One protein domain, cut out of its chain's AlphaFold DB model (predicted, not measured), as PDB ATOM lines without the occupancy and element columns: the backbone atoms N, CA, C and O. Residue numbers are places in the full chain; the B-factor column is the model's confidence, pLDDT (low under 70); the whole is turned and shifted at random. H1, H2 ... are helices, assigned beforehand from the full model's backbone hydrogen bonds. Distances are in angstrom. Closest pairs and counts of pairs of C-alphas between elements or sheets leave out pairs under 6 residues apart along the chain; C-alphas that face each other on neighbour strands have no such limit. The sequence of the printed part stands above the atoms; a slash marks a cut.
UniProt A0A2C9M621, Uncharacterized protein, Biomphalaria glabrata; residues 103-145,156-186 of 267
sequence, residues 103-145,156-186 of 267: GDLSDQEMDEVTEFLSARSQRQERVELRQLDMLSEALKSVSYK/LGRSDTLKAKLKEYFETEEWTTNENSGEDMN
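This is residues 103 to 145 and 156 to 186 of the 267 residues of an uncharacterized protein of Biomphalaria glabrata (UniProt A0A2C9M621). One very long helix, H1, makes the length of a thin rod, and a shorter helix, H2, runs back beside its last turns in the opposite direction. Residues 172 to 186, with no named element, trail from H2 and cross the long helix near its middle, while residues 106 to 112 and 114 to 119 stick out free towards the other end. The printed part has 74 residues with two named helices, H1 then H2, and no named strand; the class is all helix. The whole is extended, with a radius of gyration of the C-alphas of 18.5 A and spans of 64 by 26 by 21 A.

H1, residues 107 to 142, is 52.8 A long from C-alpha 107 at (201.518, 201.794, 235.375) to C-alpha 142 at (251.498, 199.673, 252.266). H2, residues 156 to 171, is 21.9 A long and ends with C-alpha 171 at (241.120, 216.304, 247.589).

H1 touches H2 with residues 138 to 142 alone, and H2 touches H1 with residues 158 to 165 alone. Their closest C-alphas are those of Val 142 and Arg 158, 5.4 A apart. The two run opposite ways at a shallow tilt of 20 degrees, and their centres are 25.1 A apart. In H2 every O i to N i+4 pair is within hydrogen-bond range; in H1, 31 of 32 are.

The C-alphas of Asp 104 and Leu 156 are the two farthest apart, at 64.0 A. Residues 146 to 155 are not printed, and C-alphas 145 and 156 are 17.2 A apart across the cut, which lies in the link from H1 to H2. The mean pLDDT of the printed part is 83.2, and residues 173 to 186 are under 70.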
ATOM      1  N   GLY A 103     197.857 210.711 243.025       87.19
ATOM      2  CA  GLY A 103     197.280 209.361 242.962       87.19
ATOM      3  C   GLY A 103     196.858 208.932 241.556       87.19
ATOM      4  O   GLY A 103     196.087 207.990 241.431       87.19
ATOM      5  N   ASP A 104     197.292 209.660 240.525       92.12
ATOM      6  CA  ASP A 104     196.918 209.496 239.115       92.12
ATOM      7  C   ASP A 104     198.051 208.917 238.251       92.12
ATOM      8  O   ASP A 104     197.971 208.989 237.028       92.12
ATOM      9  N   LEU A 105     199.090 208.346 238.872       91.88
ATOM     10  CA  LEU A 105     200.200 207.719 238.151       91.88
ATOM     11  C   LEU A 105     199.718 206.496 237.365       91.88
ATOM     12  O   LEU A 105     199.057 205.611 237.914       91.88
ATOM     13  N   SER A 106     200.083 206.451 236.088       95.06
ATOM     14  CA  SER A 106     199.915 205.276 235.235       95.06
ATOM     15  C   SER A 106     200.899 204.164 235.608       95.06
ATOM     16  O   SER A 106     201.925 204.411 236.244       95.06
ATOM     17  N   ASP A 107     200.614 202.935 235.170       94.69
ATOM     18  CA  ASP A 107     201.518 201.794 235.375       94.69
ATOM     19  C   ASP A 107     202.918 202.066 234.796       94.69
ATOM     20  O   ASP A 107     203.918 201.763 235.440       94.69
ATOM     21  N   GLN A 108     202.995 202.741 233.644       95.69
ATOM     22  CA  GLN A 108     204.268 203.127 233.032       95.69
ATOM     23  C   GLN A 108     205.046 204.135 233.893       95.69
ATOM     24  O   GLN A 108     206.238 203.955 234.121       95.69
ATOM     25  N   GLU A 109     204.392 205.180 234.404       94.62
ATOM     26  CA  GLU A 109     205.059 206.160 235.276       94.62
ATOM     27  C   GLU A 109     205.491 205.531 236.609       94.62
ATOM     28  O   GLU A 109     206.524 205.901 237.170       94.62
ATOM     29  N   MET A 110     204.723 204.567 237.133       93.25
ATOM     30  CA  MET A 110     205.136 203.796 238.306       93.25
ATOM     31  C   MET A 110     206.397 202.979 238.016       93.25
ATOM     32  O   MET A 110     207.328 203.015 238.825       93.25
ATOM     33  N   ASP A 111     206.459 202.303 236.868       94.94
ATOM     34  CA  ASP A 111     207.644 201.556 236.443       94.94
ATOM     35  C   ASP A 111     208.866 202.483 236.322       94.94
ATOM     36  O   ASP A 111     209.906 202.192 236.916       94.94
ATOM     37  N   GLU A 112     208.726 203.654 235.693       95.12
ATOM     38  CA  GLU A 112     209.792 204.664 235.582       95.12
ATOM     39  C   GLU A 112     210.306 205.133 236.957       95.12
ATOM     40  O   GLU A 112     211.515 205.232 237.190       95.12
ATOM     41  N   VAL A 113     209.404 205.373 237.918       93.31
ATOM     42  CA  VAL A 113     209.787 205.733 239.294       93.31
ATOM     43  C   VAL A 113     210.538 204.588 239.973       93.31
ATOM     44  O   VAL A 113     211.535 204.826 240.665       93.31
ATOM     45  N   THR A 114     210.091 203.342 239.799       93.38
ATOM     46  CA  THR A 114     210.783 202.188 240.391       93.38
ATOM     47  C   THR A 114     212.161 201.969 239.777       93.38
ATOM     48  O   THR A 114     213.112 201.695 240.516       93.38
ATOM     49  N   GLU A 115     212.305 202.163 238.466       93.56
ATOM     50  CA  GLU A 115     213.583 202.095 237.766       93.56
ATOM     51  C   GLU A 115     214.533 203.182 238.270       93.56
ATOM     52  O   GLU A 115     215.664 202.874 238.651       93.56
ATOM     53  N   PHE A 116     214.061 204.424 238.397       94.19
ATOM     54  CA  PHE A 116     214.842 205.524 238.962       94.19
ATOM     55  C   PHE A 116     215.336 205.222 240.386       94.19
ATOM     56  O   PHE A 116     216.519 205.404 240.697       94.19
ATOM     57  N   LEU A 117     214.455 204.735 241.269       94.38
ATOM     58  CA  LEU A 117     214.819 204.394 242.649       94.38
ATOM     59  C   LEU A 117     215.811 203.227 242.706       94.38
ATOM     60  O   LEU A 117     216.770 203.271 243.482       94.38
ATOM     61  N   SER A 118     215.608 202.206 241.872       90.75
ATOM     62  CA  SER A 118     216.521 201.070 241.739       90.75
ATOM     63  C   SER A 118     217.894 201.522 241.244       90.75
ATOM     64  O   SER A 118     218.904 201.217 241.879       90.75
ATOM     65  N   ALA A 119     217.947 202.321 240.177       89.12
ATOM     66  CA  ALA A 119     219.183 202.860 239.620       89.12
ATOM     67  C   ALA A 119     219.939 203.708 240.649       89.12
ATOM     68  O   ALA A 119     221.146 203.544 240.831       89.12
ATOM     69  N   ARG A 120     219.229 204.556 241.403       90.25
ATOM     70  CA  ARG A 120     219.816 205.325 242.506       90.25
ATOM     71  C   ARG A 120     220.392 204.417 243.598       90.25
ATOM     72  O   ARG A 120     221.501 204.670 244.065       90.25
ATOM     73  N   SER A 121     219.670 203.372 244.001       89.88
ATOM     74  CA  SER A 121     220.148 202.410 245.003       89.88
ATOM     75  C   SER A 121     221.393 201.664 244.519       89.88
ATOM     76  O   SER A 121     222.360 201.547 245.267       89.88
ATOM     77  N   GLN A 122     221.394 201.196 243.268       85.75
ATOM     78  CA  GLN A 122     222.539 200.513 242.663       85.75
ATOM     79  C   GLN A 122     223.746 201.442 242.533       85.75
ATOM     80  O   GLN A 122     224.878 201.016 242.745       85.75
ATOM     81  N   ARG A 123     223.523 202.722 242.218       84.06
ATOM     82  CA  ARG A 123     224.588 203.727 242.181       84.06
ATOM     83  C   ARG A 123     225.222 203.897 243.558       84.06
ATOM     84  O   ARG A 123     226.443 203.844 243.650       84.06
ATOM     85  N   GLN A 124     224.414 204.035 244.613       87.00
ATOM     86  CA  GLN A 124     224.942 204.107 245.977       87.00
ATOM     87  C   GLN A 124     225.748 202.849 246.313       87.00
ATOM     88  O   GLN A 124     226.877 202.959 246.768       87.00
ATOM     89  N   GLU A 125     225.211 201.660 246.028       85.94
ATOM     90  CA  GLU A 125     225.912 200.391 246.259       85.94
ATOM     91  C   GLU A 125     227.282 200.351 245.564       85.94
ATOM     92  O   GLU A 125     228.281 200.019 246.198       85.94
ATOM     93  N   ARG A 126     227.354 200.741 244.284       83.75
ATOM     94  CA  ARG A 126     228.615 200.782 243.526       83.75
ATOM     95  C   ARG A 126     229.619 201.769 244.118       83.75
ATOM     96  O   ARG A 126     230.802 201.448 244.185       83.75
ATOM     97  N   VAL A 127     229.163 202.947 244.546       83.81
ATOM     98  CA  VAL A 127     230.031 203.959 245.170       83.81
ATOM     99  C   VAL A 127     230.616 203.429 246.479       83.81
ATOM    100  O   VAL A 127     231.828 203.489 246.665       83.81
ATOM    101  N   GLU A 128     229.786 202.851 247.347       86.38
ATOM    102  CA  GLU A 128     230.225 202.294 248.634       86.38
ATOM    103  C   GLU A 128     231.194 201.113 248.448       86.38
ATOM    104  O   GLU A 128     232.219 201.028 249.126       86.38
ATOM    105  N   LEU A 129     230.918 200.214 247.493       86.25
ATOM    106  CA  LEU A 129     231.826 199.111 247.162       86.25
ATOM    107  C   LEU A 129     233.171 199.625 246.645       86.25
ATOM    108  O   LEU A 129     234.216 199.186 247.119       86.25
ATOM    109  N   ARG A 130     233.157 200.615 245.747       85.12
ATOM    110  CA  ARG A 130     234.383 201.223 245.223       85.12
ATOM    111  C   ARG A 130     235.208 201.892 246.322       85.12
ATOM    112  O   ARG A 130     236.432 201.781 246.310       85.12
ATOM    113  N   GLN A 131     234.567 202.559 247.283       87.06
ATOM    114  CA  GLN A 131     235.262 203.128 248.442       87.06
ATOM    115  C   GLN A 131     235.938 202.037 249.283       87.06
ATOM    116  O   GLN A 131     237.083 202.206 249.713       87.06
ATOM    117  N   LEU A 132     235.268 200.898 249.480       90.50
ATOM    118  CA  LEU A 132     235.835 199.752 250.188       90.50
ATOM    119  C   LEU A 132     237.022 199.144 249.429       90.50
ATOM    120  O   LEU A 132     238.047 198.849 250.049       90.50
ATOM    121  N   ASP A 133     236.914 198.995 248.110       86.88
ATOM    122  CA  ASP A 133     237.993 198.483 247.263       86.88
ATOM    123  C   ASP A 133     239.205 199.413 247.288       86.88
ATOM    124  O   ASP A 133     240.318 198.962 247.556       86.88
ATOM    125  N   MET A 134     238.997 200.723 247.147       87.88
ATOM    126  CA  MET A 134     240.075 201.708 247.244       87.88
ATOM    127  C   MET A 134     240.765 201.697 248.603       87.88
ATOM    128  O   MET A 134     241.995 201.729 248.669       87.88
ATOM    129  N   LEU A 135     240.000 201.611 249.695       90.94
ATOM    130  CA  LEU A 135     240.567 201.466 251.033       90.94
ATOM    131  C   LEU A 135     241.390 200.174 251.135       90.94
ATOM    132  O   LEU A 135     242.508 200.184 251.653       90.94
ATOM    133  N   SER A 136     240.855 199.064 250.619       92.56
ATOM    134  CA  SER A 136     241.526 197.763 250.605       92.56
ATOM    135  C   SER A 136     242.846 197.825 249.844       92.56
ATOM    136  O   SER A 136     243.872 197.377 250.354       92.56
ATOM    137  N   GLU A 137     242.847 198.398 248.645       92.12
ATOM    138  CA  GLU A 137     244.026 198.556 247.796       92.12
ATOM    139  C   GLU A 137     245.059 199.497 248.417       92.12
ATOM    140  O   GLU A 137     246.251 199.175 248.445       92.12
ATOM    141  N   ALA A 138     244.618 200.631 248.971       92.94
ATOM    142  CA  ALA A 138     245.484 201.567 249.673       92.94
ATOM    143  C   ALA A 138     246.204 200.875 250.837       92.94
ATOM    144  O   ALA A 138     247.436 200.887 250.885       92.94
ATOM    145  N   LEU A 139     245.465 200.187 251.711       93.38
ATOM    146  CA  LEU A 139     246.037 199.470 252.851       93.38
ATOM    147  C   LEU A 139     246.924 198.300 252.413       93.38
ATOM    148  O   LEU A 139     248.035 198.154 252.921       93.38
ATOM    149  N   LYS A 140     246.490 197.495 251.435       92.81
ATOM    150  CA  LYS A 140     247.292 196.386 250.894       92.81
ATOM    151  C   LYS A 140     248.619 196.880 250.329       92.81
ATOM    152  O   LYS A 140     249.646 196.262 250.604       92.81
ATOM    153  N   SER A 141     248.619 198.005 249.611       94.00
ATOM    154  CA  SER A 141     249.824 198.555 248.977       94.00
ATOM    155  C   SER A 141     250.923 198.948 249.968       94.00
ATOM    156  O   SER A 141     252.102 198.876 249.631       94.00
ATOM    157  N   VAL A 142     250.552 199.305 251.200       94.06
ATOM    158  CA  VAL A 142     251.498 199.673 252.266       94.06
ATOM    159  C   VAL A 142     251.677 198.570 253.315       94.06
ATOM    160  O   VAL A 142     252.546 198.670 254.181       94.06
ATOM    161  N   SER A 143     250.896 197.489 253.239       91.62
ATOM    162  CA  SER A 143     250.933 196.389 254.204       91.62
ATOM    163  C   SER A 143     252.185 195.515 254.073       91.62
ATOM    164  O   SER A 143     252.746 195.320 252.989       91.62
ATOM    165  N   TYR A 144     252.644 194.971 255.199       90.06
ATOM    166  CA  TYR A 144     253.634 193.896 255.216       90.06
ATOM    167  C   TYR A 144     252.939 192.542 255.280       90.06
ATOM    168  O   TYR A 144     251.830 192.425 255.795       90.06
ATOM    169  N   LYS A 145     253.632 191.491 254.824       90.06
ATOM    170  CA  LYS A 145     253.142 190.111 254.963       90.06
ATOM    171  C   LYS A 145     252.919 189.732 256.429       90.06
ATOM    172  O   LYS A 145     252.006 188.974 256.721       90.06
ATOM    173  N   LEU A 156     258.731 205.099 257.303       90.31
ATOM    174  CA  LEU A 156     258.290 206.439 256.924       90.31
ATOM    175  C   LEU A 156     257.890 206.517 255.444       90.31
ATOM    176  O   LEU A 156     256.930 207.209 255.126       90.31
ATOM    177  N   GLY A 157     258.531 205.754 254.552       91.06
ATOM    178  CA  GLY A 157     258.205 205.757 253.124       91.06
ATOM    179  C   GLY A 157     256.812 205.192 252.843       91.06
ATOM    180  O   GLY A 157     256.021 205.787 252.106       91.06
ATOM    181  N   ARG A 158     256.458 204.076 253.488       91.06
ATOM    182  CA  ARG A 158     255.095 203.515 253.424       91.06
ATOM    183  C   ARG A 158     254.071 204.402 254.126       91.06
ATOM    184  O   ARG A 158     252.957 204.548 253.627       91.06
ATOM    185  N   SER A 159     254.449 205.011 255.252       93.50
ATOM    186  CA  SER A 159     253.611 205.977 255.971       93.50
ATOM    187  C   SER A 159     253.260 207.175 255.088       93.50
ATOM    188  O   SER A 159     252.090 207.527 254.958       93.50
ATOM    189  N   ASP A 160     254.248 207.756 254.409       95.06
ATOM    190  CA  ASP A 160     254.046 208.899 253.523       95.06
ATOM    191  C   ASP A 160     253.278 208.513 252.255       95.06
ATOM    192  O   ASP A 160     252.413 209.268 251.817       95.06
ATOM    193  N   THR A 161     253.478 207.296 251.736       94.81
ATOM    194  CA  THR A 161     252.659 206.742 250.642       94.81
ATOM    195  C   THR A 161     251.184 206.644 251.038       94.81
ATOM    196  O   THR A 161     250.307 207.045 250.273       94.81
ATOM    197  N   LEU A 162     250.885 206.143 252.242       94.94
ATOM    198  CA  LEU A 162     249.510 206.072 252.739       94.94
ATOM    199  C   LEU A 162     248.915 207.471 252.933       94.94
ATOM    200  O   LEU A 162     247.789 207.715 252.506       94.94
ATOM    201  N   LYS A 163     249.666 208.400 253.539       95.06
ATOM    202  CA  LYS A 163     249.221 209.791 253.715       95.06
ATOM    203  C   LYS A 163     248.918 210.454 252.376       95.06
ATOM    204  O   LYS A 163     247.904 211.132 252.283       95.06
ATOM    205  N   ALA A 164     249.759 210.248 251.360       94.62
ATOM    206  CA  ALA A 164     249.547 210.785 250.019       94.62
ATOM    207  C   ALA A 164     248.237 210.266 249.411       94.62
ATOM    208  O   ALA A 164     247.413 211.074 248.994       94.62
ATOM    209  N   LYS A 165     247.991 208.948 249.471       92.75
ATOM    210  CA  LYS A 165     246.734 208.337 249.000       92.75
ATOM    211  C   LYS A 165     245.500 208.851 249.742       92.75
ATOM    212  O   LYS A 165     244.459 209.070 249.133       92.75
ATOM    213  N   LEU A 166     245.598 209.049 251.059       92.50
ATOM    214  CA  LEU A 166     244.505 209.626 251.846       92.50
ATOM    215  C   LEU A 166     244.244 211.080 251.448       92.50
ATOM    216  O   LEU A 166     243.090 211.477 251.317       92.50
ATOM    217  N   LYS A 167     245.303 211.863 251.240       93.31
ATOM    218  CA  LYS A 167     245.187 213.253 250.798       93.31
ATOM    219  C   LYS A 167     244.501 213.346 249.440       93.31
ATOM    220  O   LYS A 167     243.510 214.052 249.323       93.31
ATOM    221  N   GLU A 168     244.962 212.554 248.476       90.88
ATOM    222  CA  GLU A 168     244.369 212.440 247.141       90.88
ATOM    223  C   GLU A 168     242.881 212.067 247.210       90.88
ATOM    224  O   GLU A 168     242.054 212.698 246.555       90.88
ATOM    225  N   TYR A 169     242.512 211.101 248.061       88.06
ATOM    226  CA  TYR A 169     241.117 210.702 248.257       88.06
ATOM    227  C   TYR A 169     240.224 211.858 248.734       88.06
ATOM    228  O   TYR A 169     239.134 212.039 248.199       88.06
ATOM    229  N   PHE A 170     240.677 212.645 249.716       88.88
ATOM    230  CA  PHE A 170     239.900 213.772 250.252       88.88
ATOM    231  C   PHE A 170     239.958 215.037 249.383       88.88
ATOM    232  O   PHE A 170     239.065 215.872 249.488       88.88
ATOM    233  N   GLU A 171     240.986 215.191 248.544       88.50
ATOM    234  CA  GLU A 171     241.120 216.304 247.589       88.50
ATOM    235  C   GLU A 171     240.319 216.062 246.293       88.50
ATOM    236  O   GLU A 171     240.024 217.004 245.558       88.50
ATOM    237  N   THR A 172     239.926 214.816 246.014       81.56
ATOM    238  CA  THR A 172     239.120 214.455 244.840       81.56
ATOM    239  C   THR A 172     237.636 214.773 245.083       81.56
ATOM    240  O   THR A 172     236.964 214.067 245.830       81.56
ATOM    241  N   GLU A 173     237.077 215.788 244.414       62.88
ATOM    242  CA  GLU A 173     235.639 216.134 244.508       62.88
ATOM    243  C   GLU A 173     234.714 215.268 243.619       62.88
ATOM    244  O   GLU A 173     233.491 215.407 243.641       62.88
ATOM    245  N   GLU A 174     235.263 214.337 242.833       60.03
ATOM    246  CA  GLU A 174     234.519 213.609 241.788       60.03
ATOM    247  C   GLU A 174     233.532 212.545 242.303       60.03
ATOM    248  O   GLU A 174     232.707 212.042 241.537       60.03
ATOM    249  N   TRP A 175     233.564 212.216 243.595       58.72
ATOM    250  CA  TRP A 175     232.730 211.163 244.186       58.72
ATOM    251  C   TRP A 175     231.240 211.504 244.244       58.72
ATOM    252  O   TRP A 175     230.402 210.605 244.282       58.72
ATOM    253  N   THR A 176     230.898 212.792 244.264       50.16
ATOM    254  CA  THR A 176     229.525 213.270 244.492       50.16
ATOM    255  C   THR A 176     228.780 213.640 243.212       50.16
ATOM    256  O   THR A 176     227.553 213.717 243.244       50.16
ATOM    257  N   THR A 177     229.486 213.851 242.095       49.84
ATOM    258  CA  THR A 177     228.916 214.548 240.922       49.84
ATOM    259  C   THR A 177     228.943 213.726 239.634       49.84
ATOM    260  O   THR A 177     228.184 214.005 238.709       49.84
ATOM    261  N   ASN A 178     229.776 212.688 239.543       50.03
ATOM    262  CA  ASN A 178     229.890 211.914 238.311       50.03
ATOM    263  C   ASN A 178     228.810 210.817 238.245       50.03
ATOM    264  O   ASN A 178     229.033 209.642 238.528       50.03
ATOM    265  N   GLU A 179     227.600 211.226 237.859       50.91
ATOM    266  CA  GLU A 179     226.407 210.378 237.715       50.91
ATOM    267  C   GLU A 179     226.548 209.264 236.652       50.91
ATOM    268  O   GLU A 179     225.764 208.308 236.668       50.91
ATOM    269  N   ASN A 180     227.573 209.355 235.792       48.03
ATOM    270  CA  ASN A 180     227.826 208.463 234.656       48.03
ATOM    271  C   ASN A 180     229.060 207.552 234.795       48.03
ATOM    272  O   ASN A 180     229.239 206.664 233.970       48.03
ATOM    273  N   SER A 181     229.906 207.687 235.821       46.78
ATOM    274  CA  SER A 181     231.099 206.825 235.981       46.78
ATOM    275  C   SER A 181     230.798 205.518 236.731       46.78
ATOM    276  O   SER A 181     231.603 205.012 237.515       46.78
ATOM    277  N   GLY A 182     229.593 204.985 236.522       43.62
ATOM    278  CA  GLY A 182     229.151 203.689 237.034       43.62
ATOM    279  C   GLY A 182     229.162 202.583 235.980       43.62
ATOM    280  O   GLY A 182     228.754 201.465 236.296       43.62
ATOM    281  N   GLU A 183     229.566 202.887 234.748       45.38
ATOM    282  CA  GLU A 183     229.717 201.913 233.673       45.38
ATOM    283  C   GLU A 183     231.149 201.343 233.702       45.38
ATOM    284  O   GLU A 183     232.115 202.076 233.894       45.38
ATOM    285  N   ASP A 184     231.256 200.020 233.557       45.62
ATOM    286  CA  ASP A 184     232.488 199.279 233.236       45.62
ATOM    287  C   ASP A 184     233.515 198.896 234.320       45.62
ATOM    288  O   ASP A 184     234.714 198.909 234.059       45.62
ATOM    289  N   MET A 185     233.101 198.377 235.486       44.50
ATOM    290  CA  MET A 185     234.033 197.550 236.297       44.50
ATOM    291  C   MET A 185     233.541 196.168 236.744       44.50
ATOM    292  O   MET A 185     234.260 195.483 237.459       44.50
ATOM    293  N   ASN A 186     232.389 195.685 236.266       46.50
ATOM    294  CA  ASN A 186     231.883 194.347 236.624       46.50
ATOM    295  C   ASN A 186     231.588 193.436 235.423       46.50
ATOM    296  O   ASN A 186     230.757 192.536 235.517       46.50
TER     297      ASN A 186